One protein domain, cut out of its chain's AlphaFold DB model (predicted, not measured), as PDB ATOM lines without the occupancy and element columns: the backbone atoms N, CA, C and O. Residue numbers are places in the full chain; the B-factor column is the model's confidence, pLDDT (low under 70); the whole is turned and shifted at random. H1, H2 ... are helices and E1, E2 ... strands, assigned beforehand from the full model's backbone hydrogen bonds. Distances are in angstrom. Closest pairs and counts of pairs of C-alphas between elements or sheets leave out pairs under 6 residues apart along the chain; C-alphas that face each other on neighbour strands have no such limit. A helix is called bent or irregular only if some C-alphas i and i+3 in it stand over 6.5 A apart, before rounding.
ATOM      1  N   TRP A  15      66.306  44.219 135.164       93.94
ATOM      2  CA  TRP A  15      67.710  44.631 135.177       93.94
ATOM      3  C   TRP A  15      68.030  45.591 136.334       93.94
ATOM      4  O   TRP A  15      69.041  45.375 136.995       93.94
ATOM      5  N   LEU A  16      67.143  46.543 136.655       93.31
ATOM      6  CA  LEU A  16      67.281  47.407 137.836       93.31
ATOM      7  C   LEU A  16      67.206  46.585 139.119       93.31
ATOM      8  O   LEU A  16      68.031  46.750 140.011       93.31
ATOM      9  N   GLN A  17      66.274  45.633 139.197       92.06
ATOM     10  CA  GLN A  17      66.180  44.783 140.383       92.06
ATOM     11  C   GLN A  17      67.431  43.908 140.573       92.06
ATOM     12  O   GLN A  17      67.896  43.734 141.698       92.06
ATOM     13  N   ARG A  18      68.013  43.382 139.485       94.50
ATOM     14  CA  ARG A  18      69.282  42.634 139.537       94.50
ATOM     15  C   ARG A  18      70.448  43.510 139.981       94.50
ATOM     16  O   ARG A  18      71.265  43.043 140.767       94.50
ATOM     17  N   LEU A  19      70.519  44.748 139.500       94.25
ATOM     18  CA  LEU A  19      71.515  45.720 139.945       94.25
ATOM     19  C   LEU A  19      71.422  45.944 141.462       94.25
ATOM     20  O   LEU A  19      72.430  45.826 142.156       94.25
ATOM     21  N   LEU A  20      70.215  46.200 141.977       93.75
ATOM     22  CA  LEU A  20      69.978  46.420 143.406       93.75
ATOM     23  C   LEU A  20      70.437  45.234 144.258       93.75
ATOM     24  O   LEU A  20      71.129  45.421 145.256       93.75
ATOM     25  N   VAL A  21      70.100  44.011 143.838       95.56
ATOM     26  CA  VAL A  21      70.529  42.786 144.527       95.56
ATOM     27  C   VAL A  21      72.048  42.619 144.477       95.56
ATOM     28  O   VAL A  21      72.644  42.264 145.487       95.56
ATOM     29  N   ARG A  22      72.695  42.901 143.338       96.25
ATOM     30  CA  ARG A  22      74.162  42.817 143.215       96.25
ATOM     31  C   ARG A  22      74.881  43.815 144.120       96.25
ATOM     32  O   ARG A  22      75.909  43.466 144.684       96.25
ATOM     33  N   ARG A  23      74.360  45.038 144.235       95.94
ATOM     34  CA  ARG A  23      75.012  46.127 144.976       95.94
ATOM     35  C   ARG A  23      74.750  46.072 146.480       95.94
ATOM     36  O   ARG A  23      75.676  46.273 147.255       95.94
ATOM     37  N   TYR A  24      73.511  45.806 146.890       95.94
ATOM     38  CA  TYR A  24      73.087  45.916 148.293       95.94
ATOM     39  C   TYR A  24      72.724  44.573 148.939       95.94
ATOM     40  O   TYR A  24      72.501  44.508 150.151       95.94
ATOM     41  N   GLY A  25      72.683  43.494 148.157       96.06
ATOM     42  CA  GLY A  25      72.420  42.145 148.639       96.06
ATOM     43  C   GLY A  25      70.947  41.845 148.913       96.06
ATOM     44  O   GLY A  25      70.019  42.538 148.477       96.06
ATOM     45  N   THR A  26      70.745  40.758 149.650       96.56
ATOM     46  CA  THR A  26      69.441  40.218 150.038       96.56
ATOM     47  C   THR A  26      69.237  40.287 151.555       96.56
ATOM     48  O   THR A  26      70.175  40.473 152.336       96.56
ATOM     49  N   ASN A  27      67.979  40.220 151.983       94.69
ATOM     50  CA  ASN A  27      67.603  40.045 153.382       94.69
ATOM     51  C   ASN A  27      67.761  38.561 153.803       94.69
ATOM     52  O   ASN A  27      67.980  37.705 152.940       94.69
ATOM     53  N   PRO A  28      67.624  38.219 155.101       95.25
ATOM     54  CA  PRO A  28      67.734  36.834 155.583       95.25
ATOM     55  C   PRO A  28      66.745  35.840 154.951       95.25
ATOM     56  O   PRO A  28      66.925  34.634 155.076       95.25
ATOM     57  N   PHE A  29      65.713  36.329 154.259       93.56
ATOM     58  CA  PHE A  29      64.708  35.522 153.569       93.56
ATOM     59  C   PHE A  29      64.960  35.397 152.057       93.56
ATOM     60  O   PHE A  29      64.097  34.904 151.331       93.56
ATOM     61  N   GLY A  30      66.115  35.860 151.565       93.19
ATOM     62  CA  GLY A  30      66.482  35.799 150.149       93.19
ATOM     63  C   GLY A  30      65.758  36.813 149.257       93.19
ATOM     64  O   GLY A  30      65.813  36.689 148.034       93.19
ATOM     65  N   GLU A  31      65.086  37.813 149.833       93.44
ATOM     66  CA  GLU A  31      64.435  38.900 149.093       93.44
ATOM     67  C   GLU A  31      65.399  40.096 148.955       93.44
ATOM     68  O   GLU A  31      66.305  40.250 149.776       93.44
ATOM     69  N   PRO A  32      65.259  40.967 147.942       95.00
ATOM     70  CA  PRO A  32      66.144  42.124 147.777       95.00
ATOM     71  C   PRO A  32      66.103  43.086 148.975       95.00
ATOM     72  O   PRO A  32      65.016  43.437 149.421       95.00
ATOM     73  N   ARG A  33      67.241  43.601 149.467       95.50
ATOM     74  CA  ARG A  33      67.204  44.630 150.534       95.50
ATOM     75  C   ARG A  33      66.550  45.937 150.092       95.50
ATOM     76  O   ARG A  33      65.902  46.590 150.901       95.50
ATOM     77  N   TYR A  34      66.709  46.281 148.817       96.25
ATOM     78  CA  TYR A  34      66.051  47.415 148.178       96.25
ATOM     79  C   TYR A  34      65.283  46.928 146.961       96.25
ATOM     80  O   TYR A  34      65.755  46.062 146.211       96.25
ATOM     81  N   ARG A  35      64.116  47.519 146.741       95.44
ATOM     82  CA  ARG A  35      63.322  47.283 145.540       95.44
ATOM     83  C   ARG A  35      62.764  48.585 145.000       95.44
ATOM     84  O   ARG A  35      62.498  49.523 145.745       95.44
ATOM     85  N   LEU A  36      62.604  48.613 143.685       95.69
ATOM     86  CA  LEU A  36      61.921  49.690 142.993       95.69
ATOM     87  C   LEU A  36      60.451  49.299 142.834       95.69
ATOM     88  O   LEU A  36      60.159  48.181 142.412       95.69
ATOM     89  N   VAL A  37      59.533  50.202 143.153       96.00
ATOM     90  CA  VAL A  37      58.092  49.936 143.109       96.00
ATOM     91  C   VAL A  37      57.375  51.087 142.420       96.00
ATOM     92  O   VAL A  37      57.661  52.252 142.675       96.00
ATOM     93  N   TRP A  38      56.439  50.768 141.527       97.19
ATOM     94  CA  TRP A  38      55.503  51.755 140.997       97.19
ATOM     95  C   TRP A  38      54.404  51.973 142.037       97.19
ATOM     96  O   TRP A  38      53.664  51.032 142.335       97.19
ATOM     97  N   ALA A  39      54.304  53.176 142.605       96.44
ATOM     98  CA  ALA A  39      53.443  53.456 143.756       96.44
ATOM     99  C   ALA A  39      51.971  53.024 143.545       96.44
ATOM    100  O   ALA A  39      51.452  52.285 144.388       96.44
ATOM    101  N   PRO A  40      51.332  53.289 142.382       96.81
ATOM    102  CA  PRO A  40      49.980  52.803 142.086       96.81
ATOM    103  C   PRO A  40      49.814  51.281 142.058       96.81
ATOM    104  O   PRO A  40      48.682  50.796 142.111       96.81
ATOM    105  N   SER A  41      50.902  50.516 141.958       96.44
ATOM    106  CA  SER A  41      50.884  49.051 141.966       96.44
ATOM    107  C   SER A  41      51.161  48.444 143.338       96.44
ATOM    108  O   SER A  41      50.843  47.275 143.541       96.44
ATOM    109  N   ARG A  42      51.680  49.207 144.304       96.31
ATOM    110  CA  ARG A  42      51.892  48.708 145.667       96.31
ATOM    111  C   ARG A  42      50.560  48.558 146.396       96.31
ATOM    112  O   ARG A  42      49.766  49.501 146.468       96.31
ATOM    113  N   ARG A  43      50.306  47.375 146.950       95.25
ATOM    114  CA  ARG A  43      49.145  47.084 147.799       95.25
ATOM    115  C   ARG A  43      49.598  46.584 149.154       95.25
ATOM    116  O   ARG A  43      50.524  45.785 149.219       95.25
ATOM    117  N   GLU A  44      48.911  46.988 150.208       94.06
ATOM    118  CA  GLU A  44      49.106  46.466 151.560       94.06
ATOM    119  C   GLU A  44      47.774  46.062 152.188       94.06
ATOM    120  O   GLU A  44      46.703  46.388 151.670       94.06
ATOM    121  N   ARG A  45      47.841  45.307 153.285       93.56
ATOM    122  CA  ARG A  45      46.666  44.960 154.081       93.56
ATOM    123  C   ARG A  45      46.422  46.070 155.095       93.56
ATOM    124  O   ARG A  45      47.295  46.349 155.903       93.56
ATOM    125  N   SER A  46      45.231  46.654 155.062       93.19
ATOM    126  CA  SER A  46      44.804  47.655 156.033       93.19
ATOM    127  C   SER A  46      43.470  47.260 156.652       93.19
ATOM    128  O   SER A  46      42.518  46.887 155.954       93.19
ATOM    129  N   GLY A  47      43.435  47.292 157.980       93.62
ATOM    130  CA  GLY A  47      42.241  47.089 158.782       93.62
ATOM    131  C   GLY A  47      41.575  48.420 159.085       93.62
ATOM    132  O   GLY A  47      42.248  49.403 159.378       93.62
ATOM    133  N   GLY A  48      40.250  48.456 159.037       93.31
ATOM    134  CA  GLY A  48      39.517  49.684 159.303       93.31
ATOM    135  C   GLY A  48      38.015  49.498 159.258       93.31
ATOM    136  O   GLY A  48      37.509  48.434 158.890       93.31
ATOM    137  N   GLU A  49      37.308  50.558 159.628       93.50
ATOM    138  CA  GLU A  49      35.896  50.708 159.312       93.50
ATOM    139  C   GLU A  49      35.766  51.353 157.937       93.50
ATOM    140  O   GLU A  49      36.172  52.491 157.710       93.50
ATOM    141  N   TRP A  50      35.200  50.604 157.004       93.00
ATOM    142  CA  TRP A  50      35.025  51.030 155.629       93.00
ATOM    143  C   TRP A  50      33.569  51.383 155.395       93.00
ATOM    144  O   TRP A  50      32.677  50.652 155.826       93.00
ATOM    145  N   THR A  51      33.323  52.475 154.677       94.69
ATOM    146  CA  THR A  51      31.991  52.750 154.135       94.69
ATOM    147  C   THR A  51      31.953  52.260 152.695       94.69
ATOM    148  O   THR A  51      32.741  52.718 151.870       94.69
ATOM    149  N   ASP A  52      31.063  51.313 152.412       91.19
ATOM    150  CA  ASP A  52      30.773  50.891 151.043       91.19
ATOM    151  C   ASP A  52      29.768  51.878 150.437       91.19
ATOM    152  O   ASP A  52      28.770  52.219 151.078       91.19
ATOM    153  N   TRP A  53      30.039  52.337 149.219       92.88
ATOM    154  CA  TRP A  53      29.227  53.324 148.506       92.88
ATOM    155  C   TRP A  53      28.670  52.723 147.218       92.88
ATOM    156  O   TRP A  53      29.354  51.946 146.556       92.88
ATOM    157  N   ASP A  54      27.461  53.133 146.844       92.50
ATOM    158  CA  ASP A  54      26.834  52.823 145.558       92.50
ATOM    159  C   ASP A  54      26.157  54.080 145.010       92.50
ATOM    160  O   ASP A  54      25.319  54.683 145.680       92.50
ATOM    161  N   GLY A  55      26.596  54.548 143.840       89.50
ATOM    162  CA  GLY A  55      26.076  55.777 143.226       89.50
ATOM    163  C   GLY A  55      26.128  57.024 144.126       89.50
ATOM    164  O   GLY A  55      25.258  57.882 144.028       89.50
ATOM    165  N   GLY A  56      27.097  57.115 145.046       88.62
ATOM    166  CA  GLY A  56      27.201  58.214 146.020       88.62
ATOM    167  C   GLY A  56      26.347  58.045 147.285       88.62
ATOM    168  O   GLY A  56      26.447  58.855 148.206       88.62
ATOM    169  N   ARG A  57      25.558  56.970 147.394       91.25
ATOM    170  CA  ARG A  57      24.830  56.595 148.610       91.25
ATOM    171  C   ARG A  57      25.671  55.643 149.460       91.25
ATOM    172  O   ARG A  57      26.151  54.626 148.967       91.25
ATOM    173  N   ALA A  58      25.812  55.940 150.751       91.25
ATOM    174  CA  ALA A  58      26.428  55.013 151.697       91.25
ATOM    175  C   ALA A  58      25.523  53.782 151.881       91.25
ATOM    176  O   ALA A  58      24.375  53.911 152.311       91.25
ATOM    177  N   LEU A  59      26.037  52.597 151.550       93.19
ATOM    178  CA  LEU A  59      25.326  51.327 151.694       93.19
ATOM    179  C   LEU A  59      25.447  50.776 153.113       93.19
ATOM    180  O   LEU A  59      24.450  50.423 153.738       93.19
ATOM    181  N   ARG A  60      26.683  50.672 153.614       92.56
ATOM    182  CA  ARG A  60      26.978  50.123 154.942       92.56
ATOM    183  C   ARG A  60      28.336  50.576 155.450       92.56
ATOM    184  O   ARG A  60      29.233  50.870 154.661       92.56
ATOM    185  N   ARG A  61      28.494  50.529 156.772       92.88
ATOM    186  CA  ARG A  61      29.794  50.562 157.445       92.88
ATOM    187  C   ARG A  61      30.187  49.144 157.830       92.88
ATOM    188  O   ARG A  61      29.370  48.414 158.383       92.88
ATOM    189  N   VAL A  62      31.413  48.748 157.512       94.44
ATOM    190  CA  VAL A  62      31.922  47.406 157.792       94.44
ATOM    191  C   VAL A  62      33.342  47.477 158.334       94.44
ATOM    192  O   VAL A  62      34.237  48.025 157.692       94.44
ATOM    193  N   ALA A  63      33.556  46.891 159.510       94.75
ATOM    194  CA  ALA A  63      34.891  46.619 160.017       94.75
ATOM    195  C   ALA A  63      35.479  45.450 159.216       94.75
ATOM    196  O   ALA A  63      34.957  44.336 159.260       94.75
ATOM    197  N   ALA A  64      36.528  45.702 158.431       95.25
ATOM    198  CA  ALA A  64      37.149  44.671 157.605       95.25
ATOM    199  C   ALA A  64      38.643  44.915 157.370       95.25
ATOM    200  O   ALA A  64      39.143  46.035 157.462       95.25
ATOM    201  N   MET A  65      39.336  43.843 156.990       96.06
ATOM    202  CA  MET A  65      40.671  43.894 156.407       96.06
ATOM    203  C   MET A  65      40.562  43.985 154.882       96.06
ATOM    204  O   MET A  65      39.895  43.149 154.269       96.06
ATOM    205  N   ARG A  66      41.224  44.960 154.251       94.50
ATOM    206  CA  ARG A  66      41.214  45.148 152.787       94.50
ATOM    207  C   ARG A  66      42.626  45.267 152.223       94.50
ATOM    208  O   ARG A  66      43.548  45.660 152.929       94.50
ATOM    209  N   ARG A  67      42.790  44.939 150.934       94.25
ATOM    210  CA  ARG A  67      43.994  45.306 150.170       94.25
ATOM    211  C   ARG A  67      43.807  46.717 149.627       94.25
ATOM    212  O   ARG A  67      42.925  46.934 148.798       94.25
ATOM    213  N   VAL A  68      44.633  47.653 150.074       93.50
ATOM    214  CA  VAL A  68      44.561  49.072 149.700       93.50
ATOM    215  C   VAL A  68      45.883  49.545 149.097       93.50
ATOM    216  O   VAL A  68      46.906  48.887 149.299       93.50
ATOM    217  N   PRO A  69      45.901  50.635 148.308       94.44
ATOM    218  CA  PRO A  69      47.152  51.269 147.904       94.44
ATOM    219  C   PRO A  69      47.957  51.709 149.133       94.44
ATOM    220  O   PRO A  69      47.423  52.441 149.958       94.44
ATOM    221  N   LYS A  70      49.230  51.297 149.227       94.44
ATOM    222  CA  LYS A  70      50.130  51.735 150.318       94.44
ATOM    223  C   LYS A  70      50.474  53.226 150.222       94.44
ATOM    224  O   LYS A  70      50.670  53.903 151.221       94.44
ATOM    225  N   TYR A  71      50.524  53.739 148.994       94.75
ATOM    226  CA  TYR A  71      50.875  55.123 148.683       94.75
ATOM    227  C   TYR A  71      49.717  55.787 147.920       94.75
ATOM    228  O   TYR A  71      49.776  55.913 146.693       94.75
ATOM    229  N   PRO A  72      48.602  56.115 148.598       91.06
ATOM    230  CA  PRO A  72      47.455  56.741 147.948       91.06
ATOM    231  C   PRO A  72      47.830  58.126 147.402       91.06
ATOM    232  O   PRO A  72      48.494  58.906 148.075       91.06
ATOM    233  N   GLY A  73      47.406  58.431 146.172       91.94
ATOM    234  CA  GLY A  73      47.690  59.708 145.498       91.94
ATOM    235  C   GLY A  73      49.046  59.783 144.786       91.94
ATOM    236  O   GLY A  73      49.229  60.637 143.924       91.94
ATOM    237  N   GLU A  74      49.968  58.861 145.067       93.44
ATOM    238  CA  GLU A  74      51.300  58.862 144.461       93.44
ATOM    239  C   GLU A  74      51.309  58.175 143.091       93.44
ATOM    240  O   GLU A  74      50.920  57.015 142.944       93.44
ATOM    241  N   VAL A  75      51.825  58.877 142.078       95.62
ATOM    242  CA  VAL A  75      51.988  58.367 140.705       95.62
ATOM    243  C   VAL A  75      53.457  58.471 140.296       95.62
ATOM    244  O   VAL A  75      53.836  59.199 139.381       95.62
ATOM    245  N   CYS A  76      54.313  57.755 141.022       95.94
ATOM    246  CA  CYS A  76      55.757  57.774 140.817       95.94
ATOM    247  C   CYS A  76      56.402  56.407 141.090       95.94
ATOM    248  O   CYS A  76      55.782  55.480 141.622       95.94
ATOM    249  N   TRP A  77      57.666  56.272 140.698       96.56
ATOM    250  CA  TRP A  77      58.524  55.203 141.185       96.56
ATOM    251  C   TRP A  77      59.078  55.572 142.558       96.56
ATOM    252  O   TRP A  77      59.610  56.667 142.748       96.56
ATOM    253  N   LEU A  78      58.979  54.622 143.478       96.25
ATOM    254  CA  LEU A  78      59.499  54.690 144.833       96.25
ATOM    255  C   LEU A  78      60.596  53.651 145.014       96.25
ATOM    256  O   LEU A  78      60.583  52.584 144.388       96.25
ATOM    257  N   ILE A  79      61.525  53.957 145.908       96.19
ATOM    258  CA  ILE A  79      62.488  52.983 146.406       96.19
ATOM    259  C   ILE A  79      62.038  52.582 147.802       96.19
ATOM    260  O   ILE A  79      61.930  53.422 148.691       96.19
ATOM    261  N   GLU A  80      61.804  51.289 147.992       96.81
ATOM    262  CA  GLU A  80      61.549  50.741 149.315       96.81
ATOM    263  C   GLU A  80      62.777  49.981 149.826       96.81
ATOM    264  O   GLU A  80      63.469  49.288 149.067       96.81
ATOM    265  N   ARG A  81      63.009  50.073 151.133       96.88
ATOM    266  CA  ARG A  81      64.024  49.339 151.885       96.88
ATOM    267  C   ARG A  81      63.351  48.330 152.802       96.88
ATOM    268  O   ARG A  81      62.392  48.651 153.493       96.88
ATOM    269  N   TRP A  82      63.889  47.119 152.837       97.00
ATOM    270  CA  TRP A  82      63.450  46.095 153.773       97.00
ATOM    271  C   TRP A  82      63.838  46.465 155.212       97.00
ATOM    272  O   TRP A  82      65.014  46.697 155.504       97.00
ATOM    273  N   ALA A  83      62.853  46.466 156.105       95.25
ATOM    274  CA  ALA A  83      63.001  46.611 157.543       95.25
ATOM    275  C   ALA A  83      62.711  45.267 158.237       95.25
ATOM    276  O   ALA A  83      61.729  44.601 157.899       95.25
ATOM    277  N   PRO A  84      63.539  44.832 159.203       95.38
ATOM    278  CA  PRO A  84      63.315  43.587 159.933       95.38
ATOM    279  C   PRO A  84      62.063  43.659 160.814       95.38
ATOM    280  O   PRO A  84      61.645  44.734 161.231       95.38
ATOM    281  N   ALA A  85      61.516  42.498 161.186       94.69
ATOM    282  CA  ALA A  85      60.368  42.398 162.099       94.69
ATOM    283  C   ALA A  85      60.594  43.165 163.420       94.69
ATOM    284  O   ALA A  85      59.700  43.843 163.915       94.69
ATOM    285  N   SER A  86      61.828  43.155 163.934       92.31
ATOM    286  CA  SER A  86      62.221  43.878 165.150       92.31
ATOM    287  C   SER A  86      62.046  45.398 165.061       92.31
ATOM    288  O   SER A  86      61.957  46.054 166.095       92.31
ATOM    289  N   SER A  87      61.990  45.977 163.857       92.62
ATOM    290  CA  SER A  87      61.686  47.402 163.666       92.62
ATOM    291  C   SER A  87      60.237  47.755 164.014       92.62
ATOM    292  O   SER A  87      59.947  48.923 164.244       92.62
ATOM    293  N   TYR A  88      59.352  46.758 164.093       90.50
ATOM    294  CA  TYR A  88      57.920  46.910 164.360       90.50
ATOM    295  C   TYR A  88      57.535  46.532 165.802       90.50
ATOM    296  O   TYR A  88      56.354  46.441 166.129       90.50
ATOM    297  N   GLY A  89      58.524  46.303 166.673       91.62
ATOM    298  CA  GLY A  89      58.311  45.816 168.035       91.62
ATOM    299  C   GLY A  89      58.105  44.302 168.095       91.62
ATOM    300  O   GLY A  89      58.499  43.569 167.185       91.62
ATOM    301  N   VAL A  90      57.517  43.829 169.194       94.19
ATOM    302  CA  VAL A  90      57.218  42.404 169.414       94.19
ATOM    303  C   VAL A  90      55.776  42.069 169.003       94.19
ATOM    304  O   VAL A  90      54.909  42.946 169.100       94.19
ATOM    305  N   PRO A  91      55.482  40.826 168.572       95.56
ATOM    306  CA  PRO A  91      54.136  40.426 168.156       95.56
ATOM    307  C   PRO A  91      53.059  40.742 169.200       95.56
ATOM    308  O   PRO A  91      51.984  41.231 168.868       95.56
ATOM    309  N   GLU A  92      53.359  40.541 170.482       95.38
ATOM    310  CA  GLU A  92      52.420  40.765 171.583       95.38
ATOM    311  C   GLU A  92      52.034  42.238 171.718       95.38
ATOM    312  O   GLU A  92      50.929  42.547 172.154       95.38
ATOM    313  N   GLN A  93      52.936  43.158 171.364       95.31
ATOM    314  CA  GLN A  93      52.652  44.590 171.347       95.31
ATOM    315  C   GLN A  93      51.817  44.969 170.123       95.31
ATOM    316  O   GLN A  93      50.900  45.779 170.243       95.31
ATOM    317  N   TRP A  94      52.100  44.371 168.962       95.19
ATOM    318  CA  TRP A  94      51.408  44.661 167.704       95.19
ATOM    319  C   TRP A  94      49.893  44.498 167.825       95.19
ATOM    320  O   TRP A  94      49.132  45.349 167.364       95.19
ATOM    321  N   TYR A  95      49.457  43.442 168.512       95.94
ATOM    322  CA  TYR A  95      48.045  43.112 168.695       95.94
ATOM    323  C   TYR A  95      47.390  43.780 169.918       95.94
ATOM    324  O   TYR A  95      46.278  43.417 170.297       95.94
ATOM    325  N   ARG A  96      48.036  44.778 170.537       96.62
ATOM    326  CA  ARG A  96      47.401  45.606 171.577       96.62
ATOM    327  C   ARG A  96      46.481  46.669 170.971       96.62
ATOM    328  O   ARG A  96      46.662  47.045 169.808       96.62
ATOM    329  N   PRO A  97      45.538  47.217 171.759       97.19
ATOM    330  CA  PRO A  97      44.775  48.392 171.358       97.19
ATOM    331  C   PRO A  97      45.687  49.548 170.939       97.19
ATOM    332  O   PRO A  97      46.676  49.842 171.619       97.19
ATOM    333  N   ALA A  98      45.326  50.249 169.865       91.44
ATOM    334  CA  ALA A  98      46.074  51.393 169.343       91.44
ATOM    335  C   ALA A  98      46.283  52.492 170.402       91.44
ATOM    336  O   ALA A  98      47.368  53.057 170.504       91.44
ATOM    337  N   ALA A  99      45.296  52.700 171.282       91.69
ATOM    338  CA  ALA A  99      45.383  53.618 172.424       91.69
ATOM    339  C   ALA A  99      46.506  53.277 173.430       91.69
ATOM    340  O   ALA A  99      46.877  54.111 174.249       91.69
ATOM    341  N   THR A 100      47.053  52.060 173.374       94.38
ATOM    342  CA  THR A 100      48.135  51.566 174.244       94.38
ATOM    343  C   THR A 100      49.434  51.286 173.477       94.38
ATOM    344  O   THR A 100      50.319  50.598 173.983       94.38
ATOM    345  N   GLY A 101      49.553  51.802 172.247       87.81
ATOM    346  CA  GLY A 101      50.751  51.651 171.416       87.81
ATOM    347  C   GLY A 101      50.837  50.340 170.626       87.81
ATOM    348  O   GLY A 101      51.939  49.950 170.237       87.81
ATOM    349  N   GLY A 102      49.708  49.652 170.420       93.00
ATOM    350  CA  GLY A 102      49.577  48.569 169.439       93.00
ATOM    351  C   GLY A 102      48.922  49.036 168.135       93.00
ATOM    352  O   GLY A 102      48.929  50.223 167.820       93.00
ATOM    353  N   THR A 103      48.338  48.109 167.375       94.50
ATOM    354  CA  THR A 103      47.710  48.400 166.070       94.50
ATOM    355  C   THR A 103      46.210  48.118 166.025       94.50
ATOM    356  O   THR A 103      45.555  48.474 165.048       94.50
ATOM    357  N   VAL A 104      45.638  47.484 167.053       95.75
ATOM    358  CA  VAL A 104      44.226  47.077 167.046       95.75
ATOM    359  C   VAL A 104      43.325  48.290 167.240       95.75
ATOM    360  O   VAL A 104      43.391  48.988 168.254       95.75
ATOM    361  N   LEU A 105      42.477  48.544 166.249       93.94
ATOM    362  CA  LEU A 105      41.481  49.608 166.260       93.94
ATOM    363  C   LEU A 105      40.326  49.285 167.223       93.94
ATOM    364  O   LEU A 105      40.124  48.116 167.558       93.94
ATOM    365  N   PRO A 106      39.506  50.280 167.616       94.19
ATOM    366  CA  PRO A 106      38.318  50.046 168.444       94.19
ATOM    367  C   PRO A 106      37.354  48.991 167.876       94.19
ATOM    368  O   PRO A 106      36.689  48.296 168.635       94.19
ATOM    369  N   CYS A 107      37.327  48.819 166.551       90.56
ATOM    370  CA  CYS A 107      36.541  47.792 165.868       90.56
ATOM    371  C   CYS A 107      37.136  46.368 165.951       90.56
ATOM    372  O   CYS A 107      36.620  45.452 165.315       90.56
ATOM    373  N   GLY A 108      38.224  46.166 166.704       92.81
ATOM    374  CA  GLY A 108      38.848  44.860 166.946       92.81
ATOM    375  C   GLY A 108      39.799  44.378 165.846       92.81
ATOM    376  O   GLY A 108      40.306  43.263 165.925       92.81
ATOM    377  N   ILE A 109      40.068  45.198 164.826       94.00
ATOM    378  CA  ILE A 109      40.922  44.837 163.686       94.00
ATOM    379  C   ILE A 109      42.256  45.580 163.771       94.00
ATOM    380  O   ILE A 109      42.284  46.784 164.016       94.00
ATOM    381  N   ALA A 110      43.366  44.881 163.524       93.81
ATOM    382  CA  ALA A 110      44.686  45.496 163.389       93.81
ATOM    383  C   ALA A 110      44.738  46.431 162.168       93.81
ATOM    384  O   ALA A 110      44.550  45.989 161.034       93.81
ATOM    385  N   ALA A 111      45.019  47.717 162.389       93.06
ATOM    386  CA  ALA A 111      45.038  48.747 161.349       93.06
ATOM    387  C   ALA A 111      46.029  48.439 160.218       93.06
ATOM    388  O   ALA A 111      45.772  48.741 159.053       93.06
ATOM    389  N   LEU A 112      47.147  47.799 160.572       90.94
ATOM    390  CA  LEU A 112      48.295  47.545 159.698       90.94
ATOM    391  C   LEU A 112      48.407  46.070 159.269       90.94
ATOM    392  O   LEU A 112      49.460  45.630 158.816       90.94
ATOM    393  N   GLY A 113      47.339  45.284 159.435       92.31
ATOM    394  CA  GLY A 113      47.368  43.857 159.126       92.31
ATOM    395  C   GLY A 113      48.069  43.009 160.187       92.31
ATOM    396  O   GLY A 113      48.179  43.385 161.356       92.31
ATOM    397  N   ASP A 114      48.493  41.818 159.771       93.38
ATOM    398  CA  ASP A 114      49.194  40.881 160.646       93.38
ATOM    399  C   ASP A 114      50.625  41.346 160.910       93.38
ATOM    400  O   ASP A 114      51.236  42.015 160.073       93.38
ATOM    401  N   TYR A 115      51.174  40.950 162.060       95.25
ATOM    402  CA  TYR A 115      52.549  41.271 162.410       95.25
ATOM    403  C   TYR A 115      53.518  40.773 161.317       95.25
ATOM    404  O   TYR A 115      53.465  39.598 160.923       95.25
ATOM    405  N   PRO A 116      54.432  41.624 160.814       94.44
ATOM    406  CA  PRO A 116      55.302  41.269 159.703       94.44
ATOM    407  C   PRO A 116      56.467  40.387 160.174       94.44
ATOM    408  O   PRO A 116      57.605  40.837 160.282       94.44
ATOM    409  N   HIS A 117      56.223  39.090 160.395       94.44
ATOM    410  CA  HIS A 117      57.239  38.126 160.861       94.44
ATOM    411  C   HIS A 117      58.507  38.077 159.989       94.44
ATOM    412  O   HIS A 117      59.588  37.740 160.470       94.44
ATOM    413  N   ARG A 118      58.392  38.421 158.700       93.75
ATOM    414  CA  ARG A 118      59.512  38.482 157.743       93.75
ATOM    415  C   ARG A 118      60.030  39.906 157.507       93.75
ATOM    416  O   ARG A 118      60.781  40.134 156.557       93.75
ATOM    417  N   GLY A 119      59.615  40.865 158.330       94.75
ATOM    418  CA  GLY A 119      59.794  42.291 158.078       94.75
ATOM    419  C   GLY A 119      58.904  42.815 156.947       94.75
ATOM    420  O   GLY A 119      58.259  42.030 156.242       94.75
ATOM    421  N   ASP A 120      58.898  44.126 156.731       94.81
ATOM    422  CA  ASP A 120      58.230  44.754 155.589       94.81
ATOM    423  C   ASP A 120      59.099  45.818 154.914       94.81
ATOM    424  O   ASP A 120      60.211  46.110 155.344       94.81
ATOM    425  N   TYR A 121      58.651  46.286 153.759       95.81
ATOM    426  CA  TYR A 121      59.345  47.262 152.939       95.81
ATOM    427  C   TYR A 121      58.792  48.657 153.195       95.81
ATOM    428  O   TYR A 121      57.598  48.884 152.992       95.81
ATOM    429  N   GLU A 122      59.670  49.586 153.569       94.81
ATOM    430  CA  GLU A 122      59.332  50.985 153.825       94.81
ATOM    431  C   GLU A 122      59.977  51.922 152.811       94.81
ATOM    432  O   GLU A 122      61.084  51.683 152.330       94.81
ATOM    433  N   ASP A 123      59.277  53.007 152.499       94.25
ATOM    434  CA  ASP A 123      59.769  54.050 151.606       94.25
ATOM    435  C   ASP A 123      60.959  54.795 152.229       94.25
ATOM    436  O   ASP A 123      60.938  55.154 153.406       94.25
ATOM    437  N   ILE A 124      61.997  55.044 151.427       92.25
ATOM    438  CA  ILE A 124      63.191  55.789 151.856       92.25
ATOM    439  C   ILE A 124      63.153  57.285 151.514       92.25
ATOM    440  O   ILE A 124      64.155  57.976 151.695       92.25
ATOM    441  N   GLY A 125      62.041  57.797 150.985       89.00
ATOM    442  CA  GLY A 125      61.876  59.213 150.649       89.00
ATOM    443  C   GLY A 125      62.253  59.574 149.206       89.00
ATOM    444  O   GLY A 125      62.213  60.744 148.836       89.00
ATOM    445  N   ALA A 126      62.601  58.599 148.361       91.00
ATOM    446  CA  ALA A 126      63.045  58.846 146.987       91.00
ATOM    447  C   ALA A 126      61.884  58.706 145.986       91.00
ATOM    448  O   ALA A 126      61.456  57.589 145.698       91.00
ATOM    449  N   ARG A 127      61.388  59.834 145.450       91.81
ATOM    450  CA  ARG A 127      60.326  59.880 144.422       91.81
ATOM    451  C   ARG A 127      60.906  60.139 143.034       91.81
ATOM    452  O   ARG A 127      61.744  61.020 142.866       91.81
ATOM    453  N   MET A 128      60.441  59.394 142.032       93.44
ATOM    454  CA  MET A 128      60.837  59.567 140.629       93.44
ATOM    455  C   MET A 128      59.594  59.519 139.728       93.44
ATOM    456  O   MET A 128      59.028  58.453 139.483       93.44
ATOM    457  N   TYR A 129      59.153  60.679 139.227       91.62
ATOM    458  CA  TYR A 129      57.948  60.817 138.382       91.62
ATOM    459  C   TYR A 129      58.162  60.375 136.921       91.62
ATOM    460  O   TYR A 129      57.241  60.387 136.109       91.62
ATOM    461  N   TRP A 130      59.375  59.938 136.588       91.31
ATOM    462  CA  TRP A 130      59.768  59.370 135.300       91.31
ATOM    463  C   TRP A 130      60.387  57.984 135.500       91.31
ATOM    464  O   TRP A 130      60.663  57.557 136.620       91.31
ATOM    465  N   TYR A 131      60.620  57.257 134.407       90.62
ATOM    466  CA  TYR A 131      61.279  55.954 134.475       90.62
ATOM    467  C   TYR A 131      62.752  56.101 134.903       90.62
ATOM    468  O   TYR A 131      63.523  56.766 134.205       90.62
ATOM    469  N   PRO A 132      63.177  55.484 136.018       92.44
ATOM    470  CA  PRO A 132      64.486  55.761 136.580       92.44
ATOM    471  C   PRO A 132      65.605  54.979 135.893       92.44
ATOM    472  O   PRO A 132      65.419  53.873 135.386       92.44
ATOM    473  N   THR A 133      66.805  55.557 135.920       93.75
ATOM    474  CA  THR A 133      68.034  54.887 135.462       93.75
ATOM    475  C   THR A 133      68.795  54.297 136.646       93.75
ATOM    476  O   THR A 133      68.554  54.663 137.797       93.75
ATOM    477  N   GLU A 134      69.766  53.425 136.368       94.69
ATOM    478  CA  GLU A 134      70.679  52.869 137.378       94.69
ATOM    479  C   GLU A 134      71.327  53.953 138.245       94.69
ATOM    480  O   GLU A 134      71.347  53.833 139.473       94.69
ATOM    481  N   ARG A 135      71.795  55.039 137.621       94.56
ATOM    482  CA  ARG A 135      72.431  56.154 138.327       94.56
ATOM    483  C   ARG A 135      71.472  56.820 139.314       94.56
ATOM    484  O   ARG A 135      71.873  57.071 140.444       94.56
ATOM    485  N   HIS A 136      70.222  57.073 138.916       93.94
ATOM    486  CA  HIS A 136      69.227  57.706 139.791       93.94
ATOM    487  C   HIS A 136      68.946  56.855 141.033       93.94
ATOM    488  O   HIS A 136      69.011  57.352 142.154       93.94
ATOM    489  N   VAL A 137      68.685  55.560 140.830       94.06
ATOM    490  CA  VAL A 137      68.379  54.625 141.922       94.06
ATOM    491  C   VAL A 137      69.574  54.471 142.864       94.06
ATOM    492  O   VAL A 137      69.416  54.537 144.081       94.06
ATOM    493  N   THR A 138      70.777  54.327 142.304       94.81
ATOM    494  CA  THR A 138      72.014  54.173 143.080       94.81
ATOM    495  C   THR A 138      72.314  55.411 143.920       94.81
ATOM    496  O   THR A 138      72.586  55.287 145.110       94.81
ATOM    497  N   LEU A 139      72.221  56.613 143.338       95.44
ATOM    498  CA  LEU A 139      72.487  57.855 144.070       95.44
ATOM    499  C   LEU A 139      71.508  58.060 145.228       95.44
ATOM    500  O   LEU A 139      71.937  58.457 146.310       95.44
ATOM    501  N   ALA A 140      70.225  57.766 145.014       94.25
ATOM    502  CA  ALA A 140      69.203  57.889 146.046       94.25
ATOM    503  C   ALA A 140      69.448  56.927 147.221       94.25
ATOM    504  O   ALA A 140      69.422  57.349 148.377       94.25
ATOM    505  N   ILE A 141      69.749  55.653 146.941       93.50
ATOM    506  CA  ILE A 141      70.038  54.673 147.999       93.50
ATOM    507  C   ILE A 141      71.344  55.016 148.713       93.50
ATOM    508  O   ILE A 141      71.374  55.040 149.940       93.50
ATOM    509  N   ASP A 142      72.409  55.347 147.981       94.88
ATOM    510  CA  ASP A 142      73.691  55.694 148.594       94.88
ATOM    511  C   ASP A 142      73.579  56.957 149.468       94.88
ATOM    512  O   ASP A 142      74.253  57.066 150.491       94.88
ATOM    513  N   ALA A 143      72.725  57.919 149.097       92.06
ATOM    514  CA  ALA A 143      72.428  59.077 149.937       92.06
ATOM    515  C   ALA A 143      71.706  58.676 151.233       92.06
ATOM    516  O   ALA A 143      72.081  59.154 152.305       92.06
ATOM    517  N   CYS A 144      70.733  57.763 151.150       89.38
ATOM    518  CA  CYS A 144      70.048  57.209 152.319       89.38
ATOM    519  C   CYS A 144      71.027  56.475 153.255       89.38
ATOM    520  O   CYS A 144      71.075  56.768 154.450       89.38
ATOM    521  N   GLU A 145      71.882  55.599 152.714       91.31
ATOM    522  CA  GLU A 145      72.877  54.849 153.492       91.31
ATOM    523  C   GLU A 145      73.917  55.758 154.152       91.31
ATOM    524  O   GLU A 145      74.260  55.560 155.321       91.31
ATOM    525  N   ARG A 146      74.381  56.800 153.447       89.31
ATOM    526  CA  ARG A 146      75.243  57.827 154.051       89.31
ATOM    527  C   ARG A 146      74.524  58.550 155.183       89.31
ATOM    528  O   ARG A 146      75.113  58.751 156.237       89.31
ATOM    529  N   GLY A 147      73.257  58.914 154.994       85.94
ATOM    530  CA  GLY A 147      72.451  59.570 156.023       85.94
ATOM    531  C   GLY A 147      72.297  58.724 157.289       85.94
ATOM    532  O   GLY A 147      72.433  59.249 158.393       85.94
ATOM    533  N   LEU A 148      72.074  57.416 157.127       82.50
ATOM    534  CA  LEU A 148      71.979  56.450 158.224       82.50
ATOM    535  C   LEU A 148      73.322  56.228 158.922       82.50
ATOM    536  O   LEU A 148      73.374  56.229 160.147       82.50
ATOM    537  N   SER A 149      74.404  56.081 158.159       81.62
ATOM    538  CA  SER A 149      75.754  55.900 158.712       81.62
ATOM    539  C   SER A 149      76.226  57.141 159.470       81.62
ATOM    540  O   SER A 149      76.877  57.035 160.503       81.62
ATOM    541  N   ASN A 150      75.837  58.324 158.989       79.81
ATOM    542  CA  ASN A 150      76.130  59.604 159.628       79.81
ATOM    543  C   ASN A 150      75.115  59.961 160.726       79.81
ATOM    544  O   ASN A 150      75.199  61.041 161.320       79.81
TER     545      ASN A 150
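What this domain is: This is residues 15 to 150 of the 222 residues of an uncharacterized protein of Acidobacteria bacterium (UniProt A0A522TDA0). A small, strongly twisted sheet of E1, E4 and E5 has H4 over one face and H1 grazing it at E1; from this body the long, sharply bent hairpin of E2 and E3 reaches out as an arm. H2, H3 and the loop of residues 95 to 119 lead away from E4 and back into E5. The printed part has 136 residues with four named helices and five named strands, in the order H1 E1 E2 E3 E4 H2 H3 E5 H4; the class is mixed. Both sheets, E1 - E4 - E5 and E2 - E3, are antiparallel. The whole is loose, with a radius of gyration of the C-alphas of 17.7 A and spans of 49 by 40 by 27 A.

How they stand to each other: H1, residues 15 to 24, only grazes the sheet of E1, residues 34 to 38, E4, residues 77 to 83, and E5, residues 120 to 128; its closest C-alphas to E1 are those of Leu 20 and Tyr 34, 6.3 A. N 37 and O 78 pair E1 with E4 at 2.9 A, and N 81 and O 122 pair E4 with E5 at 2.8 A. E2, residues 43 to 54, and E3, residues 57 to 69, form a hairpin, with N 50 and O 62 at 2.8 A; E2 bends by 99 degrees at residue 47 and E3 by 103 degrees at residue 63. H2, residues 85 to 88, and H3, residues 91 to 94, are close but not clearly touching, the closest C-alphas being those of Tyr 88 and Trp 94, 7.7 A. H4, residues 134 to 149, makes two layers with the sheet, a helix on one face, at a height of 9.1 A over E4 and E5. In H1 and H4 every O i to N i+4 pair is within hydrogen-bond range; H2 and H3 are too short for one.

Where its parts are: H1 begins at C-alpha 15, (67.710, 44.631, 135.177). E2 is 23.1 A long, E3 23.0 A and E5 21.2 A. H4, 22.1 A, ends at C-alpha 149, (75.754, 55.900, 158.712).

The domain as a whole: The C-alphas farthest apart, of Gly 55 and Asn 150, are 52.8 A apart. The link from H3 to E5 is long, with 25 residues. The printed part has no cut, and no printed residue is under 70 in pLDDT.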